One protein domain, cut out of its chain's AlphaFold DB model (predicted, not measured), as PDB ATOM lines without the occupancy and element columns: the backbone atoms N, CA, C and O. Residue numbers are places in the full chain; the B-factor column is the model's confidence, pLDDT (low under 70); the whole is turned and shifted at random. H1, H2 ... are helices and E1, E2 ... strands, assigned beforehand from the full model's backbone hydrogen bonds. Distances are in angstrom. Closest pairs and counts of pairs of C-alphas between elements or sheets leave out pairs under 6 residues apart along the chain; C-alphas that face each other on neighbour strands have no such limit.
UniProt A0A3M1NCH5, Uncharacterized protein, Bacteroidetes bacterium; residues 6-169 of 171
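This is residues 6 to 169 of the 171 residues of an uncharacterized protein of Bacteroidetes bacterium (UniProt A0A3M1NCH5). Two strongly twisted sheets stand side by side, their edge strands E2 and E6 next to each other, in one broad slab, and helices H1 and H2 pack side by side over one side of it. H1 covers the sheet E2 E1 E3 E4, H2 the sheet E6 E5 E7, and the link of residues 91 to 108 reaches out at one end of the long axis. The printed part has 164 residues with two named helices and seven named strands, in the order E1 E2 H1 E3 E4 E5 E6 H2 E7, and both sheets are antiparallel. The class is mixed, helices and strands, with under half of the residues in named elements. The whole is compact, radius of gyration of the C-alphas 16.3 A, with a flat outline of 52 by 39 by 20 A.

E1, residues 6 to 11, begins at C-alpha 6 (3.733, 0.886, 50.894). E2 is residues 17 to 23, and H1, residues 34 to 49, is 22.4 A long. E3 is residues 55 to 61 and E4 residues 66 to 68. E5, residues 82 to 90, is 26.6 A long; E6 is residues 109 to 115. H2, residues 136 to 145, is 14.1 A long. E7, residues 159 to 168, is 25.4 A long, bends by 52 degrees at residue 162 and ends at C-alpha 168 (10.861, -3.598, 29.359).

E1 and E2 form a hairpin, with N 8 and O 20 2.9 A apart. E1 is also antiparallel to E3, N 9 to O 58 2.8 A, and E3 and E4 form a hairpin, N 67 to O 59 3.0 A. H1 is on this sheet at a height of 9.4 A, over E1 and only just over E3, with 3 C-alphas there. E5 forms a hairpin with E6, N 86 to O 112 2.9 A, and is antiparallel to E7, N 85 to O 165 2.8 A. H2 is on that sheet at a height of 9.3 A, over E7. H1 and H2 touch, closest C-alphas Ala 47 and Leu 138, 5.1 A, at a shallow tilt of 23 degrees, opposite ways. The sheets form a sandwich, two sheets face to face, with 25 pairs of C-alphas within 10 A; the closest C-alphas of E2 and E6 are Thr 18 and Gly 115, 5.9 A. E2, H1, E3 and E6, H2, E7 are split strand-helix-strand units, two strands running the same way with another between them, each with a right-handed crossover. In H1 and H2 every O i to N i+4 pair is within hydrogen-bond range.

The two C-alphas farthest apart, Pro 76 and Thr 100, are 53.0 A apart. The printed part has no cut. The links E4 to E5, E5 to E6, E6 to H2 and H2 to E7 are long. Mean pLDDT of the printed part is 85.5, and residues 61 to 71 are under 70.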
ATOM      1  N   LEU A   6       4.092  -0.177  51.819       88.31
ATOM      2  CA  LEU A   6       3.733   0.886  50.894       88.31
ATOM      3  C   LEU A   6       3.362   0.255  49.551       88.31
ATOM      4  O   LEU A   6       4.116  -0.548  49.004       88.31
ATOM      5  N   VAL A   7       2.203   0.617  49.029       88.69
ATOM      6  CA  VAL A   7       1.675   0.192  47.740       88.69
ATOM      7  C   VAL A   7       1.541   1.436  46.887       88.69
ATOM      8  O   VAL A   7       0.724   2.303  47.180       88.69
ATOM      9  N   LEU A   8       2.364   1.535  45.854       88.12
ATOM     10  CA  LEU A   8       2.308   2.618  44.885       88.12
ATOM     11  C   LEU A   8       1.583   2.114  43.644       88.12
ATOM     12  O   LEU A   8       1.997   1.121  43.044       88.12
ATOM     13  N   LYS A   9       0.506   2.791  43.262       88.06
ATOM     14  CA  LYS A   9      -0.128   2.635  41.957       88.06
ATOM     15  C   LYS A   9       0.348   3.758  41.064       88.06
ATOM     16  O   LYS A   9       0.101   4.925  41.353       88.06
ATOM     17  N   ILE A  10       1.037   3.387  40.002       87.31
ATOM     18  CA  ILE A  10       1.598   4.309  39.027       87.31
ATOM     19  C   ILE A  10       0.755   4.186  37.770       87.31
ATOM     20  O   ILE A  10       0.605   3.080  37.244       87.31
ATOM     21  N   ARG A  11       0.190   5.306  37.326       86.38
ATOM     22  CA  ARG A  11      -0.598   5.390  36.101       86.38
ATOM     23  C   ARG A  11       0.298   5.789  34.935       86.38
ATOM     24  O   ARG A  11       1.160   6.659  35.088       86.38
ATOM     25  N   ASP A  12       0.085   5.141  33.801       82.81
ATOM     26  CA  ASP A  12       0.760   5.427  32.538       82.81
ATOM     27  C   ASP A  12      -0.066   6.377  31.645       82.81
ATOM     28  O   ASP A  12      -1.116   6.882  32.055       82.81
ATOM     29  N   TYR A  13       0.431   6.674  30.443       82.12
ATOM     30  CA  TYR A  13      -0.219   7.600  29.511       82.12
ATOM     31  C   TYR A  13      -1.585   7.105  29.006       82.12
ATOM     32  O   TYR A  13      -2.525   7.896  28.905       82.12
ATOM     33  N   ASP A  14      -1.718   5.804  28.735       82.25
ATOM     34  CA  ASP A  14      -2.947   5.191  28.213       82.25
ATOM     35  C   ASP A  14      -3.977   4.877  29.318       82.25
ATOM     36  O   ASP A  14      -5.103   4.445  29.047       82.25
ATOM     37  N   GLY A  15      -3.628   5.159  30.576       78.12
ATOM     38  CA  GLY A  15      -4.490   5.007  31.741       78.12
ATOM     39  C   GLY A  15      -4.429   3.622  32.384       78.12
ATOM     40  O   GLY A  15      -5.249   3.331  33.260       78.12
ATOM     41  N   GLU A  16      -3.477   2.774  31.996       80.19
ATOM     42  CA  GLU A  16      -3.185   1.544  32.717       80.19
ATOM     43  C   GLU A  16      -2.400   1.824  34.004       80.19
ATOM     44  O   GLU A  16      -1.781   2.872  34.204       80.19
ATOM     45  N   THR A  17      -2.433   0.858  34.922       85.75
ATOM     46  CA  THR A  17      -1.831   1.004  36.248       85.75
ATOM     47  C   THR A  17      -0.833  -0.112  36.529       85.75
ATOM     48  O   THR A  17      -1.136  -1.300  36.397       85.75
ATOM     49  N   THR A  18       0.346   0.263  37.020       86.44
ATOM     50  CA  THR A  18       1.319  -0.654  37.627       86.44
ATOM     51  C   THR A  18       1.261  -0.540  39.142       86.44
ATOM     52  O   THR A  18       1.120   0.554  39.675       86.44
ATOM     53  N   THR A  19       1.356  -1.666  39.851       87.75
ATOM     54  CA  THR A  19       1.366  -1.685  41.322       87.75
ATOM     55  C   THR A  19       2.722  -2.148  41.847       87.75
ATOM     56  O   THR A  19       3.111  -3.295  41.632       87.75
ATOM     57  N   THR A  20       3.401  -1.282  42.593       87.69
ATOM     58  CA  THR A  20       4.670  -1.568  43.270       87.69
ATOM     59  C   THR A  20       4.421  -1.735  44.765       87.69
ATOM     60  O   THR A  20       3.759  -0.910  45.386       87.69
ATOM     61  N   ASN A  21       4.950  -2.809  45.357       89.00
ATOM     62  CA  ASN A  21       4.814  -3.097  46.785       89.00
ATOM     63  C   ASN A  21       6.186  -3.025  47.462       89.00
ATOM     64  O   ASN A  21       7.101  -3.738  47.056       89.00
ATOM     65  N   ILE A  22       6.306  -2.223  48.518       87.38
ATOM     66  CA  ILE A  22       7.542  -2.025  49.280       87.38
ATOM     67  C   ILE A  22       7.264  -2.317  50.754       87.38
ATOM     68  O   ILE A  22       6.370  -1.727  51.361       87.38
ATOM     69  N   HIS A  23       8.014  -3.240  51.355       87.12
ATOM     70  CA  HIS A  23       7.903  -3.538  52.784       87.12
ATOM     71  C   HIS A  23       8.538  -2.429  53.620       87.12
ATOM     72  O   HIS A  23       9.664  -2.011  53.348       87.12
ATOM     73  N   LEU A  24       7.826  -2.001  54.660       87.88
ATOM     74  CA  LEU A  24       8.289  -1.010  55.631       87.88
ATOM     75  C   LEU A  24       8.374  -1.628  57.031       87.88
ATOM     76  O   LEU A  24       8.001  -2.784  57.253       87.88
ATOM     77  N   THR A  25       8.852  -0.837  57.992       83.94
ATOM     78  CA  THR A  25       8.807  -1.187  59.416       83.94
ATOM     79  C   THR A  25       7.363  -1.483  59.852       83.94
ATOM     80  O   THR A  25       6.465  -0.711  59.509       83.94
ATOM     81  N   PRO A  26       7.115  -2.553  60.633       82.44
ATOM     82  CA  PRO A  26       5.799  -2.833  61.193       82.44
ATOM     83  C   PRO A  26       5.265  -1.680  62.043       82.44
ATOM     84  O   PRO A  26       5.994  -1.098  62.850       82.44
ATOM     85  N   LEU A  27       3.968  -1.400  61.918       82.31
ATOM     86  CA  LEU A  27       3.261  -0.523  62.847       82.31
ATOM     87  C   LEU A  27       3.292  -1.138  64.255       82.31
ATOM     88  O   LEU A  27       2.903  -2.294  64.447       82.31
ATOM     89  N   LEU A  28       3.765  -0.366  65.235       81.31
ATOM     90  CA  LEU A  28       3.729  -0.762  66.638       81.31
ATOM     91  C   LEU A  28       2.278  -0.812  67.124       81.31
ATOM     92  O   LEU A  28       1.422  -0.061  66.661       81.31
ATOM     93  N   SER A  29       1.993  -1.688  68.088       78.94
ATOM     94  CA  SER A  29       0.634  -1.876  68.615       78.94
ATOM     95  C   SER A  29       0.051  -0.630  69.290       78.94
ATOM     96  O   SER A  29      -1.164  -0.528  69.421       78.94
ATOM     97  N   ASP A  30       0.904   0.295  69.729       80.25
ATOM     98  CA  ASP A  30       0.522   1.580  70.321       80.25
ATOM     99  C   ASP A  30       0.409   2.718  69.286       80.25
ATOM    100  O   ASP A  30       0.064   3.841  69.645       80.25
ATOM    101  N   GLY A  31       0.705   2.445  68.009       78.69
ATOM    102  CA  GLY A  31       0.688   3.425  66.922       78.69
ATOM    103  C   GLY A  31       1.769   4.507  67.016       78.69
ATOM    104  O   GLY A  31       1.775   5.428  66.199       78.69
ATOM    105  N   SER A  32       2.698   4.416  67.973       85.75
ATOM    106  CA  SER A  32       3.673   5.476  68.271       85.75
ATOM    107  C   SER A  32       4.633   5.772  67.115       85.75
ATOM    108  O   SER A  32       5.109   6.897  66.974       85.75
ATOM    109  N   ASN A  33       4.888   4.786  66.253       86.88
ATOM    110  CA  ASN A  33       5.757   4.927  65.089       86.88
ATOM    111  C   ASN A  33       5.019   5.307  63.792       86.88
ATOM    112  O   ASN A  33       5.651   5.319  62.736       86.88
ATOM    113  N   TYR A  34       3.722   5.637  63.844       84.00
ATOM    114  CA  TYR A  34       2.938   5.979  62.651       84.00
ATOM    115  C   TYR A  34       3.539   7.153  61.861       84.00
ATOM    116  O   TYR A  34       3.817   7.006  60.675       84.00
ATOM    117  N   ALA A  35       3.828   8.281  62.521       85.56
ATOM    118  CA  ALA A  35       4.374   9.469  61.856       85.56
ATOM    119  C   ALA A  35       5.729   9.198  61.174       85.56
ATOM    120  O   ALA A  35       6.037   9.765  60.128       85.56
ATOM    121  N   ALA A  36       6.538   8.297  61.742       85.88
ATOM    122  CA  ALA A  36       7.803   7.888  61.142       85.88
ATOM    123  C   ALA A  36       7.593   7.015  59.892       85.88
ATOM    124  O   ALA A  36       8.292   7.193  58.898       85.88
ATOM    125  N   ILE A  37       6.618   6.097  59.922       86.88
ATOM    126  CA  ILE A  37       6.245   5.270  58.763       86.88
ATOM    127  C   ILE A  37       5.692   6.146  57.630       86.88
ATOM    128  O   ILE A  37       6.060   5.948  56.475       86.88
ATOM    129  N   GLU A  38       4.845   7.122  57.950       86.00
ATOM    130  CA  GLU A  38       4.288   8.076  56.985       86.00
ATOM    131  C   GLU A  38       5.386   8.932  56.336       86.00
ATOM    132  O   GLU A  38       5.458   9.029  55.112       86.00
ATOM    133  N   ALA A  39       6.306   9.485  57.134       87.38
ATOM    134  CA  ALA A  39       7.445  10.239  56.613       87.38
ATOM    135  C   ALA A  39       8.343   9.384  55.698       87.38
ATOM    136  O   ALA A  39       8.782   9.853  54.643       87.38
ATOM    137  N   ALA A  40       8.577   8.121  56.066       86.50
ATOM    138  CA  ALA A  40       9.317   7.164  55.248       86.50
ATOM    139  C   ALA A  40       8.599   6.873  53.920       86.50
ATOM    140  O   ALA A  40       9.224   6.904  52.861       86.50
ATOM    141  N   ALA A  41       7.284   6.642  53.961       88.88
ATOM    142  CA  ALA A  41       6.473   6.409  52.771       88.88
ATOM    143  C   ALA A  41       6.496   7.608  51.812       88.88
ATOM    144  O   ALA A  41       6.737   7.426  50.619       88.88
ATOM    145  N   ASN A  42       6.334   8.825  52.336       88.00
ATOM    146  CA  ASN A  42       6.393  10.059  51.550       88.00
ATOM    147  C   ASN A  42       7.772  10.278  50.919       88.00
ATOM    148  O   ASN A  42       7.864  10.683  49.764       88.00
ATOM    149  N   SER A  43       8.844   9.963  51.650       89.19
ATOM    150  CA  SER A  43      10.209  10.101  51.134       89.19
ATOM    151  C   SER A  43      10.501   9.098  50.014       89.19
ATOM    152  O   SER A  43      11.110   9.463  49.010       89.19
ATOM    153  N   ILE A  44      10.025   7.851  50.139       89.12
ATOM    154  CA  ILE A  44      10.120   6.852  49.062       89.12
ATOM    155  C   ILE A  44       9.284   7.286  47.855       89.12
ATOM    156  O   ILE A  44       9.783   7.239  46.738       89.12
ATOM    157  N   LYS A  45       8.036   7.723  48.067       90.56
ATOM    158  CA  LYS A  45       7.147   8.205  46.999       90.56
ATOM    159  C   LYS A  45       7.802   9.334  46.202       90.56
ATOM    160  O   LYS A  45       7.914   9.210  44.991       90.56
ATOM    161  N   ALA A  46       8.304  10.368  46.879       89.06
ATOM    162  CA  ALA A  46       8.971  11.492  46.224       89.06
ATOM    163  C   ALA A  46      10.226  11.055  45.445       89.06
ATOM    164  O   ALA A  46      10.498  11.564  44.363       89.06
ATOM    165  N   ALA A  47      10.989  10.088  45.967       87.94
ATOM    166  CA  ALA A  47      12.138   9.544  45.248       87.94
ATOM    167  C   ALA A  47      11.732   8.723  44.013       87.94
ATOM    168  O   ALA A  47      12.417   8.792  42.997       87.94
ATOM    169  N   VAL A  48      10.627   7.972  44.087       89.81
ATOM    170  CA  VAL A  48      10.061   7.244  42.941       89.81
ATOM    171  C   VAL A  48       9.562   8.217  41.877       89.81
ATOM    172  O   VAL A  48       9.872   8.013  40.712       89.81
ATOM    173  N   GLU A  49       8.857   9.285  42.262       88.75
ATOM    174  CA  GLU A  49       8.343  10.316  41.345       88.75
ATOM    175  C   GLU A  49       9.447  11.002  40.527       88.75
ATOM    176  O   GLU A  49       9.200  11.397  39.395       88.75
ATOM    177  N   ASN A  50      10.672  11.087  41.051       86.25
ATOM    178  CA  ASN A  50      11.813  11.642  40.315       86.25
ATOM    179  C   ASN A  50      12.419  10.678  39.280       86.25
ATOM    180  O   ASN A  50      13.257  11.102  38.497       86.25
ATOM    181  N   MET A  51      12.050   9.395  39.298       83.25
ATOM    182  CA  MET A  51      12.644   8.347  38.451       83.25
ATOM    183  C   MET A  51      11.672   7.740  37.436       83.25
ATOM    184  O   MET A  51      12.007   6.768  36.742       83.25
ATOM    185  N   ILE A  52      10.452   8.269  37.391       85.69
ATOM    186  CA  ILE A  52       9.380   7.784  36.534       85.69
ATOM    187  C   ILE A  52       8.815   8.924  35.690       85.69
ATOM    188  O   ILE A  52       8.738  10.065  36.133       85.69
ATOM    189  N   LEU A  53       8.353   8.581  34.492       83.56
ATOM    190  CA  LEU A  53       7.610   9.475  33.599       83.56
ATOM    191  C   LEU A  53       6.105   9.488  33.884       83.56
ATOM    192  O   LEU A  53       5.388  10.430  33.541       83.56
ATOM    193  N   GLY A  54       5.612   8.399  34.476       78.31
ATOM    194  CA  GLY A  54       4.221   8.283  34.895       78.31
ATOM    195  C   GLY A  54       3.934   9.108  36.141       78.31
ATOM    196  O   GLY A  54       4.777   9.830  36.664       78.31
ATOM    197  N   THR A  55       2.722   8.966  36.662       80.31
ATOM    198  CA  THR A  55       2.338   9.660  37.894       80.31
ATOM    199  C   THR A  55       1.844   8.666  38.928       80.31
ATOM    200  O   THR A  55       1.150   7.699  38.604       80.31
ATOM    201  N   VAL A  56       2.224   8.877  40.189       81.00
ATOM    202  CA  VAL A  56       1.699   8.082  41.299       81.00
ATOM    203  C   VAL A  56       0.236   8.477  41.501       81.00
ATOM    204  O   VAL A  56      -0.071   9.567  41.968       81.00
ATOM    205  N   GLU A  57      -0.679   7.593  41.118       74.12
ATOM    206  CA  GLU A  57      -2.127   7.757  41.277       74.12
ATOM    207  C   GLU A  57      -2.565   7.451  42.713       74.12
ATOM    208  O   GLU A  57      -3.445   8.101  43.273       74.12
ATOM    209  N   GLN A  58      -1.953   6.441  43.327       74.44
ATOM    210  CA  GLN A  58      -2.293   6.049  44.686       74.44
ATOM    211  C   GLN A  58      -1.037   5.659  45.447       74.44
ATOM    212  O   GLN A  58      -0.248   4.844  44.972       74.44
ATOM    213  N   ALA A  59      -0.895   6.185  46.656       72.00
ATOM    214  CA  ALA A  59       0.021   5.656  47.651       72.00
ATOM    215  C   ALA A  59      -0.814   5.107  48.809       72.00
ATOM    216  O   ALA A  59      -1.606   5.821  49.423       72.00
ATOM    217  N   GLN A  60      -0.674   3.815  49.082       71.50
ATOM    218  CA  GLN A  60      -1.393   3.136  50.148       71.50
ATOM    219  C   GLN A  60      -0.397   2.543  51.134       71.50
ATOM    220  O   GLN A  60       0.452   1.730  50.776       71.50
ATOM    221  N   LEU A  61      -0.539   2.891  52.405       63.69
ATOM    222  CA  LEU A  61       0.083   2.149  53.489       63.69
ATOM    223  C   LEU A  61      -0.897   1.049  53.892       63.69
ATOM    224  O   LEU A  61      -1.940   1.320  54.482       63.69
ATOM    225  N   VAL A  62      -0.578  -0.212  53.585       64.88
ATOM    226  CA  VAL A  62      -1.371  -1.389  53.979       64.88
ATOM    227  C   VAL A  62      -1.198  -1.610  55.483       64.88
ATOM    228  O   VAL A  62      -0.464  -2.485  55.932       64.88
ATOM    229  N   HIS A  63      -1.796  -0.699  56.247       52.78
ATOM    230  CA  HIS A  63      -2.291  -0.813  57.611       52.78
ATOM    231  C   HIS A  63      -2.986   0.478  58.086       52.78
ATOM    232  O   HIS A  63      -3.731   0.395  59.057       52.78
ATOM    233  N   VAL A  64      -2.789   1.635  57.433       54.16
ATOM    234  CA  VAL A  64      -3.475   2.906  57.735       54.16
ATOM    235  C   VAL A  64      -3.332   3.856  56.521       54.16
ATOM    236  O   VAL A  64      -2.212   4.099  56.098       54.16
ATOM    237  N   PHE A  65      -4.446   4.415  56.028       46.12
ATOM    238  CA  PHE A  65      -4.591   5.455  54.982       46.12
ATOM    239  C   PHE A  65      -4.346   5.097  53.497       46.12
ATOM    240  O   PHE A  65      -3.345   4.495  53.106       46.12
ATOM    241  N   ASP A  66      -5.290   5.579  52.676       45.41
ATOM    242  CA  ASP A  66      -5.232   5.674  51.218       45.41
ATOM    243  C   ASP A  66      -5.063   7.157  50.841       45.41
ATOM    244  O   ASP A  66      -5.951   7.967  51.118       45.41
ATOM    245  N   GLU A  67      -3.952   7.526  50.202       50.56
ATOM    246  CA  GLU A  67      -3.822   8.830  49.548       50.56
ATOM    247  C   GLU A  67      -4.184   8.654  48.067       50.56
ATOM    248  O   GLU A  67      -3.428   8.062  47.293       50.56
ATOM    249  N   ASN A  68      -5.373   9.125  47.680       51.16
ATOM    250  CA  ASN A  68      -5.774   9.197  46.277       51.16
ATOM    251  C   ASN A  68      -5.266  10.511  45.691       51.16
ATOM    252  O   ASN A  68      -5.712  11.588  46.088       51.16
ATOM    253  N   ILE A  69      -4.374  10.416  44.718       61.47
ATOM    254  CA  ILE A  69      -3.868  11.551  43.960       61.47
ATOM    255  C   ILE A  69      -4.534  11.445  42.590       61.47
ATOM    256  O   ILE A  69      -4.622  10.368  42.009       61.47
ATOM    257  N   THR A  70      -5.047  12.546  42.048       57.88
ATOM    258  CA  THR A  70      -5.615  12.559  40.686       57.88
ATOM    259  C   THR A  70      -4.686  13.313  39.731       57.88
ATOM    260  O   THR A  70      -5.032  14.412  39.298       57.88
ATOM    261  N   PRO A  71      -3.481  12.798  39.439       65.38
ATOM    262  CA  PRO A  71      -2.595  13.430  38.478       65.38
ATOM    263  C   PRO A  71      -2.974  13.049  37.039       65.38
ATOM    264  O   PRO A  71      -3.501  11.967  36.761       65.38
ATOM    265  N   THR A  72      -2.694  13.960  36.111       71.50
ATOM    266  CA  THR A  72      -2.727  13.718  34.666       71.50
ATOM    267  C   THR A  72      -1.311  13.388  34.196       71.50
ATOM    268  O   THR A  72      -0.389  14.155  34.465       71.50
ATOM    269  N   VAL A  73      -1.136  12.277  33.476       78.81
ATOM    270  CA  VAL A  73       0.142  11.918  32.840       78.81
ATOM    271  C   VAL A  73       0.269  12.705  31.536       78.81
ATOM    272  O   VAL A  73      -0.591  12.598  30.665       78.81
ATOM    273  N   ALA A  74       1.302  13.542  31.422       81.56
ATOM    274  CA  ALA A  74       1.503  14.407  30.256       81.56
ATOM    275  C   ALA A  74       2.462  13.811  29.212       81.56
ATOM    276  O   ALA A  74       2.385  14.194  28.044       81.56
ATOM    277  N   ASP A  75       3.353  12.903  29.621       80.44
ATOM    278  CA  ASP A  75       4.391  12.347  28.754       80.44
ATOM    279  C   ASP A  75       3.893  11.086  28.020       80.44
ATOM    280  O   ASP A  75       3.530  10.112  28.682       80.44
ATOM    281  N   PRO A  76       3.876  11.060  26.673       83.31
ATOM    282  CA  PRO A  76       3.469   9.883  25.902       83.31
ATOM    283  C   PRO A  76       4.436   8.693  26.018       83.31
ATOM    284  O   PRO A  76       4.059   7.569  25.686       83.31
ATOM    285  N   ASN A  77       5.667   8.905  26.490       83.75
ATOM    286  CA  ASN A  77       6.645   7.843  26.730       83.75
ATOM    287  C   ASN A  77       6.463   7.174  28.102       83.75
ATOM    288  O   ASN A  77       7.108   6.163  28.378       83.75
ATOM    289  N   ALA A  78       5.576   7.693  28.960       83.19
ATOM    290  CA  ALA A  78       5.199   7.050  30.211       83.19
ATOM    291  C   ALA A  78       4.382   5.779  29.926       83.19
ATOM    292  O   ALA A  78       3.155   5.813  29.946       83.19
ATOM    293  N   GLN A  79       5.065   4.669  29.650       84.19
ATOM    294  CA  GLN A  79       4.468   3.384  29.280       84.19
ATOM    295  C   GLN A  79       4.665   2.355  30.398       84.19
ATOM    296  O   GLN A  79       5.756   2.237  30.968       84.19
ATOM    297  N   ARG A  80       3.626   1.580  30.728       82.94
ATOM    298  CA  ARG A  80       3.681   0.543  31.775       82.94
ATOM    299  C   ARG A  80       4.714  -0.551  31.488       82.94
ATOM    300  O   ARG A  80       5.242  -1.172  32.417       82.94
ATOM    301  N   GLU A  81       4.995  -0.810  30.220       86.38
ATOM    302  CA  GLU A  81       5.943  -1.818  29.753       86.38
ATOM    303  C   GLU A  81       7.401  -1.424  29.974       86.38
ATOM    304  O   GLU A  81       8.256  -2.307  29.944       86.38
ATOM    305  N   VAL A  82       7.685  -0.140  30.199       88.62
ATOM    306  CA  VAL A  82       9.028   0.391  30.445       88.62
ATOM    307  C   VAL A  82       9.219   0.448  31.958       88.62
ATOM    308  O   VAL A  82       8.547   1.218  32.641       88.62
ATOM    309  N   LYS A  83      10.070  -0.415  32.528       92.44
ATOM    310  CA  LYS A  83      10.166  -0.588  33.987       92.44
ATOM    311  C   LYS A  83      11.601  -0.578  34.487       92.44
ATOM    312  O   LYS A  83      12.526  -0.979  33.789       92.44
ATOM    313  N   TRP A  84      11.768  -0.225  35.754       93.88
ATOM    314  CA  TRP A  84      12.975  -0.472  36.528       93.88
ATOM    315  C   TRP A  84      12.833  -1.766  37.322       93.88
ATOM    316  O   TRP A  84      11.917  -1.909  38.131       93.88
ATOM    317  N   LEU A  85      13.768  -2.694  37.143       95.81
ATOM    318  CA  LEU A  85      14.003  -3.798  38.062       95.81
ATOM    319  C   LEU A  85      14.983  -3.335  39.136       95.81
ATOM    320  O   LEU A  85      16.179  -3.184  38.878       95.81
ATOM    321  N   VAL A  86      14.473  -3.145  40.345       95.81
ATOM    322  CA  VAL A  86      15.281  -2.776  41.505       95.81
ATOM    323  C   VAL A  86      15.718  -4.048  42.215       95.81
ATOM    324  O   VAL A  86      14.881  -4.862  42.606       95.81
ATOM    325  N   THR A  87      17.027  -4.221  42.391       96.44
ATOM    326  CA  THR A  87      17.620  -5.363  43.095       96.44
ATOM    327  C   THR A  87      18.252  -4.900  44.400       96.44
ATOM    328  O   THR A  87      19.138  -4.048  44.408       96.44
ATOM    329  N   MET A  88      17.820  -5.494  45.509       96.50
ATOM    330  CA  MET A  88      18.284  -5.181  46.861       96.50
ATOM    331  C   MET A  88      18.882  -6.430  47.508       96.50
ATOM    332  O   MET A  88      18.438  -7.547  47.233       96.50
ATOM    333  N   GLN A  89      19.843  -6.244  48.408       96.12
ATOM    334  CA  GLN A  89      20.409  -7.319  49.220       96.12
ATOM    335  C   GLN A  89      20.488  -6.931  50.681       96.12
ATOM    336  O   GLN A  89      20.761  -5.790  51.030       96.12
ATOM    337  N   ASP A  90      20.290  -7.922  51.537       94.38
ATOM    338  CA  ASP A  90      20.506  -7.789  52.965       94.38
ATOM    339  C   ASP A  90      21.991  -8.000  53.287       94.38
ATOM    340  O   ASP A  90      22.560  -9.067  53.034       94.38
ATOM    341  N   THR A  91      22.628  -6.965  53.818       93.94
ATOM    342  CA  THR A  91      24.077  -6.901  54.046       93.94
ATOM    343  C   THR A  91      24.472  -7.091  55.507       93.94
ATOM    344  O   THR A  91      25.659  -7.237  55.802       93.94
ATOM    345  N   THR A  92      23.513  -7.130  56.435       92.31
ATOM    346  CA  THR A  92      23.818  -7.180  57.870       92.31
ATOM    347  C   THR A  92      23.709  -8.610  58.396       92.31
ATOM    348  O   THR A  92      22.634  -9.203  58.394       92.31
ATOM    349  N   GLN A  93      24.815  -9.183  58.880       93.38
ATOM    350  CA  GLN A  93      24.853 -10.577  59.349       93.38
ATOM    351  C   GLN A  93      24.070 -10.817  60.651       93.38
ATOM    352  O   GLN A  93      23.509 -11.899  60.846       93.38
ATOM    353  N   TYR A  94      24.011  -9.817  61.530       93.12
ATOM    354  CA  TYR A  94      23.368  -9.902  62.841       93.12
ATOM    355  C   TYR A  94      22.367  -8.764  63.031       93.12
ATOM    356  O   TYR A  94      22.581  -7.653  62.556       93.12
ATOM    357  N   LEU A  95      21.258  -9.038  63.714       88.94
ATOM    358  CA  LEU A  95      20.203  -8.048  63.969       88.94
ATOM    359  C   LEU A  95      20.475  -7.192  65.215       88.94
ATOM    360  O   LEU A  95      19.739  -6.243  65.483       88.94
ATOM    361  N   ASP A  96      21.507  -7.532  65.983       89.69
ATOM    362  CA  ASP A  96      21.896  -6.898  67.234       89.69
ATOM    363  C   ASP A  96      23.371  -6.467  67.217       89.69
ATOM    364  O   ASP A  96      24.217  -7.089  66.578       89.69
ATOM    365  N   ALA A  97      23.706  -5.430  67.987       87.00
ATOM    366  CA  ALA A  97      25.081  -4.926  68.086       87.00
ATOM    367  C   ALA A  97      26.046  -5.918  68.763       87.00
ATOM    368  O   ALA A  97      27.260  -5.821  68.597       87.00
ATOM    369  N   THR A  98      25.515  -6.866  69.541       91.12
ATOM    370  CA  THR A  98      26.290  -7.901  70.234       91.12
ATOM    371  C   THR A  98      26.561  -9.143  69.384       91.12
ATOM    372  O   THR A  98      27.244 -10.049  69.858       91.12
ATOM    373  N   ASN A  99      26.085  -9.184  68.133       92.62
ATOM    374  CA  ASN A  99      26.270 -10.295  67.197       92.62
ATOM    375  C   ASN A  99      25.765 -11.652  67.724       92.62
ATOM    376  O   ASN A  99      26.373 -12.699  67.487       92.62
ATOM    377  N   THR A 100      24.658 -11.644  68.465       92.75
ATOM    378  CA  THR A 100      24.066 -12.845  69.077       92.75
ATOM    379  C   THR A 100      22.801 -13.315  68.377       92.75
ATOM    380  O   THR A 100      22.439 -14.483  68.508       92.75
ATOM    381  N   VAL A 101      22.141 -12.437  67.617       90.94
ATOM    382  CA  VAL A 101      20.896 -12.716  66.903       90.94
ATOM    383  C   VAL A 101      21.200 -12.767  65.406       90.94
ATOM    384  O   VAL A 101      21.304 -11.718  64.764       90.94
ATOM    385  N   PRO A 102      21.359 -13.964  64.814       92.81
ATOM    386  CA  PRO A 102      21.637 -14.095  63.392       92.81
ATOM    387  C   PRO A 102      20.497 -13.532  62.552       92.81
ATOM    388  O   PRO A 102      19.318 -13.742  62.851       92.81
ATOM    389  N   ASN A 103      20.849 -12.867  61.458       92.38
ATOM    390  CA  ASN A 103      19.879 -12.398  60.491       92.38
ATOM    391  C   ASN A 103      19.535 -13.512  59.480       92.38
ATOM    392  O   ASN A 103      20.387 -13.885  58.670       92.38
ATOM    393  N   PRO A 104      18.286 -14.017  59.438       91.62
ATOM    394  CA  PRO A 104      17.874 -15.032  58.463       91.62
ATOM    395  C   PRO A 104      17.824 -14.512  57.014       91.62
ATOM    396  O   PRO A 104      17.663 -15.306  56.078       91.62
ATOM    397  N   GLY A 105      17.891 -13.191  56.831       91.69
ATOM    398  CA  GLY A 105      17.950 -12.504  55.547       91.69
ATOM    399  C   GLY A 105      19.361 -12.324  54.996       91.69
ATOM    400  O   GLY A 105      19.480 -12.083  53.803       91.69
ATOM    401  N   TYR A 106      20.411 -12.482  55.809       94.56
ATOM    402  CA  TYR A 106      21.774 -12.114  55.423       94.56
ATOM    403  C   TYR A 106      22.214 -12.749  54.095       94.56
ATOM    404  O   TYR A 106      22.113 -13.963  53.897       94.56
ATOM    405  N   GLY A 107      22.688 -11.905  53.178       93.44
ATOM    406  CA  GLY A 107      23.145 -12.283  51.846       93.44
ATOM    407  C   GLY A 107      22.026 -12.556  50.839       93.44
ATOM    408  O   GLY A 107      22.322 -12.706  49.653       93.44
ATOM    409  N   LYS A 108      20.754 -12.598  51.258       95.25
ATOM    410  CA  LYS A 108      19.629 -12.825  50.346       95.25
ATOM    411  C   LYS A 108      19.328 -11.583  49.521       95.25
ATOM    412  O   LYS A 108      19.391 -10.457  50.009       95.25
ATOM    413  N   VAL A 109      18.950 -11.836  48.274       95.38
ATOM    414  CA  VAL A 109      18.610 -10.830  47.270       95.38
ATOM    415  C   VAL A 109      17.113 -10.884  47.002       95.38
ATOM    416  O   VAL A 109      16.547 -11.972  46.893       95.38
ATOM    417  N   TRP A 110      16.477  -9.727  46.863       93.75
ATOM    418  CA  TRP A 110      15.098  -9.621  46.395       93.75
ATOM    419  C   TRP A 110      14.965  -8.509  45.373       93.75
ATOM    420  O   TRP A 110      15.818  -7.627  45.254       93.75
ATOM    421  N   GLN A 111      13.871  -8.586  44.627       94.94
ATOM    422  CA  GLN A 111      13.604  -7.699  43.516       94.94
ATOM    423  C   GLN A 111      12.165  -7.215  43.550       94.94
ATOM    424  O   GLN A 111      11.268  -7.917  44.023       94.94
ATOM    425  N   PHE A 112      11.962  -6.015  43.029       93.25
ATOM    426  CA  PHE A 112      10.649  -5.474  42.727       93.25
ATOM    427  C   PHE A 112      10.740  -4.558  41.508       93.25
ATOM    428  O   PHE A 112      11.815  -4.074  41.153       93.25
ATOM    429  N   GLU A 113       9.600  -4.358  40.858       93.38
ATOM    430  CA  GLU A 113       9.496  -3.541  39.654       93.38
ATOM    431  C   GLU A 113       8.879  -2.177  39.977       93.38
ATOM    432  O   GLU A 113       7.924  -2.080  40.759       93.38
ATOM    433  N   ILE A 114       9.402  -1.134  39.336       91.62
ATOM    434  CA  ILE A 114       8.812   0.207  39.282       91.62
ATOM    435  C   ILE A 114       8.469   0.476  37.815       91.62
ATOM    436  O   ILE A 114       9.333   0.335  36.955       91.62
ATOM    437  N   GLY A 115       7.207   0.782  37.514       90.19
ATOM    438  CA  GLY A 115       6.767   1.066  36.142       90.19
ATOM    439  C   GLY A 115       7.171   2.456  35.653       90.19
ATOM    440  O   GLY A 115       7.669   3.254  36.439       90.19
ATOM    441  N   THR A 116       6.920   2.713  34.366       90.00
ATOM    442  CA  THR A 116       7.128   3.998  33.672       90.00
ATOM    443  C   THR A 116       8.532   4.586  33.846       90.00
ATOM    444  O   THR A 116       8.689   5.778  34.096       90.00
ATOM    445  N   ALA A 117       9.555   3.741  33.722       90.75
ATOM    446  CA  ALA A 117      10.951   4.125  33.905       90.75
ATOM    447  C   ALA A 117      11.397   5.254  32.954       90.75
ATOM    448  O   ALA A 117      11.185   5.170  31.745       90.75
ATOM    449  N   GLU A 118      12.051   6.279  33.507       91.19
ATOM    450  CA  GLU A 118      12.683   7.360  32.738       91.19
ATOM    451  C   GLU A 118      14.028   6.903  32.156       91.19
ATOM    452  O   GLU A 118      15.007   6.738  32.878       91.19
ATOM    453  N   LEU A 119      14.103   6.704  30.840       89.00
ATOM    454  CA  LEU A 119      15.300   6.168  30.184       89.00
ATOM    455  C   LEU A 119      16.491   7.141  30.177       89.00
ATOM    456  O   LEU A 119      17.617   6.702  29.945       89.00
ATOM    457  N   ALA A 120      16.280   8.430  30.449       88.06
ATOM    458  CA  ALA A 120      17.356   9.400  30.640       88.06
ATOM    459  C   ALA A 120      18.218   9.115  31.884       88.06
ATOM    460  O   ALA A 120      19.361   9.562  31.924       88.06
ATOM    461  N   GLU A 121      17.712   8.338  32.851       88.44
ATOM    462  CA  GLU A 121      18.459   7.914  34.047       88.44
ATOM    463  C   GLU A 121      19.389   6.711  33.776       88.44
ATOM    464  O   GLU A 121      20.034   6.196  34.690       88.44
ATOM    465  N   LEU A 122      19.449   6.204  32.538       90.50
ATOM    466  CA  LEU A 122      20.383   5.144  32.162       90.50
ATOM    467  C   LEU A 122      21.817   5.669  32.085       90.50
ATOM    468  O   LEU A 122      22.106   6.666  31.418       90.50
ATOM    469  N   ALA A 123      22.751   4.911  32.657       89.31
ATOM    470  CA  ALA A 123      24.162   5.180  32.465       89.31
ATOM    471  C   ALA A 123      24.535   5.035  30.980       89.31
ATOM    472  O   ALA A 123      23.991   4.211  30.238       89.31
ATOM    473  N   ALA A 124      25.513   5.825  30.533       86.62
ATOM    474  CA  ALA A 124      25.907   5.866  29.129       86.62
ATOM    475  C   ALA A 124      26.268   4.469  28.581       86.62
ATOM    476  O   ALA A 124      27.224   3.838  29.034       86.62
ATOM    477  N   ASN A 125      25.549   4.034  27.539       87.62
ATOM    478  CA  ASN A 125      25.685   2.717  26.897       87.62
ATOM    479  C   ASN A 125      25.398   1.521  27.828       87.62
ATOM    480  O   ASN A 125      26.006   0.461  27.668       87.62
ATOM    481  N   SER A 126      24.493   1.685  28.793       91.06
ATOM    482  CA  SER A 126      24.081   0.642  29.731       91.06
ATOM    483  C   SER A 126      22.556   0.534  29.805       91.06
ATOM    484  O   SER A 126      21.851   1.507  29.563       91.06
ATOM    485  N   ASP A 127      22.064  -0.643  30.195       91.62
ATOM    486  CA  ASP A 127      20.675  -0.845  30.639       91.62
ATOM    487  C   ASP A 127      20.530  -0.624  32.158       91.62
ATOM    488  O   ASP A 127      19.476  -0.879  32.740       91.62
ATOM    489  N   GLU A 128      21.595  -0.193  32.831       93.38
ATOM    490  CA  GLU A 128      21.624   0.095  34.264       93.38
ATOM    491  C   GLU A 128      21.732   1.596  34.513       93.38
ATOM    492  O   GLU A 128      22.471   2.292  33.817       93.38
ATOM    493  N   ALA A 129      21.026   2.076  35.531       92.06
ATOM    494  CA  ALA A 129      21.194   3.423  36.056       92.06
ATOM    495  C   ALA A 129      22.364   3.472  37.053       92.06
ATOM    496  O   ALA A 129      22.596   2.484  37.757       92.06
ATOM    497  N   ASP A 130      23.082   4.599  37.151       90.44
ATOM    498  CA  ASP A 130      24.184   4.750  38.116       90.44
ATOM    499  C   ASP A 130      23.648   4.990  39.547       90.44
ATOM    500  O   ASP A 130      23.112   6.066  39.837       90.44
ATOM    501  N   PRO A 131      23.832   4.051  40.501       85.69
ATOM    502  CA  PRO A 131      23.360   4.215  41.877       85.69
ATOM    503  C   PRO A 131      24.082   5.304  42.674       85.69
ATOM    504  O   PRO A 131      23.616   5.674  43.755       85.69
ATOM    505  N   ALA A 132      25.243   5.767  42.206       85.94
ATOM    506  CA  ALA A 132      25.982   6.868  42.816       85.94
ATOM    507  C   ALA A 132      25.619   8.234  42.211       85.94
ATOM    508  O   ALA A 132      25.867   9.253  42.858       85.94
ATOM    509  N   GLY A 133      25.028   8.251  41.016       86.81
ATOM    510  CA  GLY A 133      24.624   9.452  40.294       86.81
ATOM    511  C   GLY A 133      23.108   9.546  40.186       86.81
ATOM    512  O   GLY A 133      22.435   9.926  41.150       86.81
ATOM    513  N   ASP A 134      22.618   9.176  39.010       83.88
ATOM    514  CA  ASP A 134      21.243   9.296  38.512       83.88
ATOM    515  C   ASP A 134      20.201   8.865  39.559       83.88
ATOM    516  O   ASP A 134      19.337   9.635  39.982       83.88
ATOM    517  N   VAL A 135      20.384   7.683  40.155       89.50
ATOM    518  CA  VAL A 135      19.393   7.098  41.084       89.50
ATOM    519  C   VAL A 135      19.817   7.165  42.553       89.50
ATOM    520  O   VAL A 135      19.281   6.455  43.412       89.50
ATOM    521  N   SER A 136      20.765   8.047  42.880       91.12
ATOM    522  CA  SER A 136      21.318   8.210  44.235       91.12
ATOM    523  C   SER A 136      20.262   8.562  45.287       91.12
ATOM    524  O   SER A 136      20.296   8.044  46.406       91.12
ATOM    525  N   THR A 137      19.277   9.389  44.932       90.00
ATOM    526  CA  THR A 137      18.185   9.749  45.850       90.00
ATOM    527  C   THR A 137      17.311   8.535  46.162       90.00
ATOM    528  O   THR A 137      17.019   8.281  47.333       90.00
ATOM    529  N   LEU A 138      16.946   7.738  45.150       91.06
ATOM    530  CA  LEU A 138      16.194   6.498  45.360       91.06
ATOM    531  C   LEU A 138      16.986   5.516  46.214       91.06
ATOM    532  O   LEU A 138      16.430   4.958  47.159       91.06
ATOM    533  N   LYS A 139      18.282   5.347  45.930       94.06
ATOM    534  CA  LYS A 139      19.172   4.516  46.741       94.06
ATOM    535  C   LYS A 139      19.096   4.897  48.215       94.06
ATOM    536  O   LYS A 139      18.764   4.049  49.039       94.06
ATOM    537  N   ILE A 140      19.345   6.168  48.538       92.56
ATOM    538  CA  ILE A 140      19.342   6.659  49.922       92.56
ATOM    539  C   ILE A 140      18.004   6.349  50.599       92.56
ATOM    540  O   ILE A 140      17.983   5.850  51.725       92.56
ATOM    541  N   GLN A 141      16.885   6.597  49.915       92.25
ATOM    542  CA  GLN A 141      15.568   6.368  50.504       92.25
ATOM    543  C   GLN A 141      15.237   4.882  50.672       92.25
ATOM    544  O   GLN A 141      14.668   4.509  51.698       92.25
ATOM    545  N   LEU A 142      15.606   4.017  49.726       92.81
ATOM    546  CA  LEU A 142      15.396   2.574  49.852       92.81
ATOM    547  C   LEU A 142      16.277   1.963  50.947       92.81
ATOM    548  O   LEU A 142      15.792   1.164  51.748       92.81
ATOM    549  N   GLU A 143      17.548   2.348  51.027       93.62
ATOM    550  CA  GLU A 143      18.470   1.860  52.061       93.62
ATOM    551  C   GLU A 143      18.057   2.341  53.459       93.62
ATOM    552  O   GLU A 143      18.141   1.582  54.421       93.62
ATOM    553  N   ALA A 144      17.509   3.554  53.580       89.38
ATOM    554  CA  ALA A 144      17.017   4.074  54.854       89.38
ATOM    555  C   ALA A 144      15.653   3.494  55.278       89.38
ATOM    556  O   ALA A 144      15.397   3.320  56.471       89.38
ATOM    557  N   ASN A 145      14.752   3.202  54.332       88.62
ATOM    558  CA  ASN A 145      13.336   2.996  54.661       88.62
ATOM    559  C   ASN A 145      12.762   1.638  54.258       88.62
ATOM    560  O   ASN A 145      11.860   1.149  54.943       88.62
ATOM    561  N   ALA A 146      13.268   0.999  53.200       89.06
ATOM    562  CA  ALA A 146      12.783  -0.324  52.814       89.06
ATOM    563  C   ALA A 146      13.133  -1.363  53.891       89.06
ATOM    564  O   ALA A 146      13.897  -1.105  54.827       89.06
ATOM    565  N   ARG A 147      12.554  -2.555  53.799       87.88
ATOM    566  CA  ARG A 147      12.898  -3.670  54.682       87.88
ATOM    567  C   ARG A 147      13.044  -4.956  53.888       87.88
ATOM    568  O   ARG A 147      12.280  -5.205  52.956       87.88
ATOM    569  N   SER A 148      14.013  -5.781  54.282       89.56
ATOM    570  CA  SER A 148      14.181  -7.114  53.708       89.56
ATOM    571  C   SER A 148      12.961  -7.985  54.052       89.56
ATOM    572  O   SER A 148      12.503  -7.995  55.203       89.56
ATOM    573  N   PRO A 149      12.409  -8.746  53.087       88.81
ATOM    574  CA  PRO A 149      11.244  -9.600  53.326       88.81
ATOM    575  C   PRO A 149      11.451 -10.648  54.430       88.81
ATOM    576  O   PRO A 149      10.481 -11.127  55.018       88.81
ATOM    577  N   TRP A 150      12.704 -11.013  54.716       89.38
ATOM    578  CA  TRP A 150      13.050 -12.074  55.666       89.38
ATOM    579  C   TRP A 150      13.266 -11.584  57.096       89.38
ATOM    580  O   TRP A 150      13.227 -12.397  58.016       89.38
ATOM    581  N   ASN A 151      13.481 -10.286  57.301       84.25
ATOM    582  CA  ASN A 151      13.755  -9.707  58.618       84.25
ATOM    583  C   ASN A 151      13.050  -8.361  58.820       84.25
ATOM    584  O   ASN A 151      13.525  -7.516  59.570       84.25
ATOM    585  N   TYR A 152      11.900  -8.165  58.181       79.81
ATOM    586  CA  TYR A 152      11.191  -6.886  58.149       79.81
ATOM    587  C   TYR A 152      10.869  -6.274  59.526       79.81
ATOM    588  O   TYR A 152      10.627  -5.077  59.620       79.81
ATOM    589  N   ALA A 153      10.882  -7.079  60.593       80.62
ATOM    590  CA  ALA A 153      10.707  -6.641  61.978       80.62
ATOM    591  C   ALA A 153      12.001  -6.145  62.661       80.62
ATOM    592  O   ALA A 153      11.967  -5.804  63.841       80.62
ATOM    593  N   ALA A 154      13.139  -6.130  61.963       81.44
ATOM    594  CA  ALA A 154      14.396  -5.613  62.485       81.44
ATOM    595  C   ALA A 154      14.272  -4.124  62.845       81.44
ATOM    596  O   ALA A 154      13.634  -3.341  62.134       81.44
ATOM    597  N   ALA A 155      14.917  -3.732  63.947       76.25
ATOM    598  CA  ALA A 155      14.879  -2.361  64.459       76.25
ATOM    599  C   ALA A 155      15.509  -1.344  63.493       76.25
ATOM    600  O   ALA A 155      15.157  -0.166  63.508       76.25
ATOM    601  N   SER A 156      16.423  -1.799  62.636       78.25
ATOM    602  CA  SER A 156      17.108  -0.971  61.650       78.25
ATOM    603  C   SER A 156      17.056  -1.622  60.267       78.25
ATOM    604  O   SER A 156      16.974  -2.850  60.177       78.25
ATOM    605  N   PRO A 157      17.093  -0.818  59.190       81.94
ATOM    606  CA  PRO A 157      17.284  -1.339  57.846       81.94
ATOM    607  C   PRO A 157      18.623  -2.076  57.774       81.94
ATOM    608  O   PRO A 157      19.603  -1.675  58.400       81.94
ATOM    609  N   THR A 158      18.655  -3.167  57.024       87.31
ATOM    610  CA  THR A 158      19.826  -4.054  56.914       87.31
ATOM    611  C   THR A 158      20.310  -4.184  55.477       87.31
ATOM    612  O   THR A 158      21.203  -4.975  55.178       87.31
ATOM    613  N   GLN A 159      19.713  -3.410  54.576       90.88
ATOM    614  CA  GLN A 159      19.795  -3.645  53.152       90.88
ATOM    615  C   GLN A 159      20.548  -2.576  52.387       90.88
ATOM    616  O   GLN A 159      20.527  -1.405  52.756       90.88
ATOM    617  N   SER A 160      21.126  -2.998  51.270       94.69
ATOM    618  CA  SER A 160      21.767  -2.135  50.294       94.69
ATOM    619  C   SER A 160      21.170  -2.359  48.909       94.69
ATOM    620  O   SER A 160      20.778  -3.477  48.549       94.69
ATOM    621  N   LEU A 161      21.081  -1.277  48.141       94.44
ATOM    622  CA  LEU A 161      20.732  -1.324  46.730       94.44
ATOM    623  C   LEU A 161      21.914  -1.902  45.946       94.44
ATOM    624  O   LEU A 161      23.012  -1.348  45.984       94.44
ATOM    625  N   ILE A 162      21.679  -2.990  45.210       95.31
ATOM    626  CA  ILE A 162      22.684  -3.570  44.312       95.31
ATOM    627  C   ILE A 162      22.638  -2.873  42.957       95.31
ATOM    628  O   ILE A 162      23.664  -2.406  42.471       95.31
ATOM    629  N   SER A 163      21.462  -2.848  42.330       94.94
ATOM    630  CA  SER A 163      21.314  -2.324  40.975       94.94
ATOM    631  C   SER A 163      19.887  -1.890  40.675       94.94
ATOM    632  O   SER A 163      18.918  -2.375  41.270       94.94
ATOM    633  N   VAL A 164      19.781  -0.975  39.715       95.50
ATOM    634  CA  VAL A 164      18.534  -0.544  39.092       95.50
ATOM    635  C   VAL A 164      18.721  -0.722  37.594       95.50
ATOM    636  O   VAL A 164      19.552  -0.050  36.988       95.50
ATOM    637  N   ARG A 165      18.002  -1.681  37.011       95.38
ATOM    638  CA  ARG A 165      18.158  -2.056  35.602       95.38
ATOM    639  C   ARG A 165      16.855  -1.870  34.854       95.38
ATOM    640  O   ARG A 165      15.818  -2.325  35.332       95.38
ATOM    641  N   HIS A 166      16.905  -1.270  33.676       93.25
ATOM    642  CA  HIS A 166      15.759  -1.194  32.793       93.25
ATOM    643  C   HIS A 166      15.354  -2.609  32.361       93.25
ATOM    644  O   HIS A 166      16.165  -3.426  31.921       93.25
ATOM    645  N   VAL A 167      14.078  -2.927  32.541       90.69
ATOM    646  CA  VAL A 167      13.448  -4.147  32.052       90.69
ATOM    647  C   VAL A 167      12.146  -3.747  31.383       90.69
ATOM    648  O   VAL A 167      11.286  -3.114  31.984       90.69
ATOM    649  N   GLY A 168      11.999  -4.091  30.113       82.00
ATOM    650  CA  GLY A 168      10.861  -3.598  29.359       82.00
ATOM    651  C   GLY A 168      11.125  -3.538  27.877       82.00
ATOM    652  O   GLY A 168      12.243  -3.760  27.409       82.00
ATOM    653  N   ARG A 169      10.068  -3.254  27.123       72.88
ATOM    654  CA  ARG A 169      10.195  -3.007  25.693       72.88
ATOM    655  C   ARG A 169      10.565  -1.538  25.511       72.88
ATOM    656  O   ARG A 169       9.723  -0.684  25.741       72.88
TER     657      ARG A 169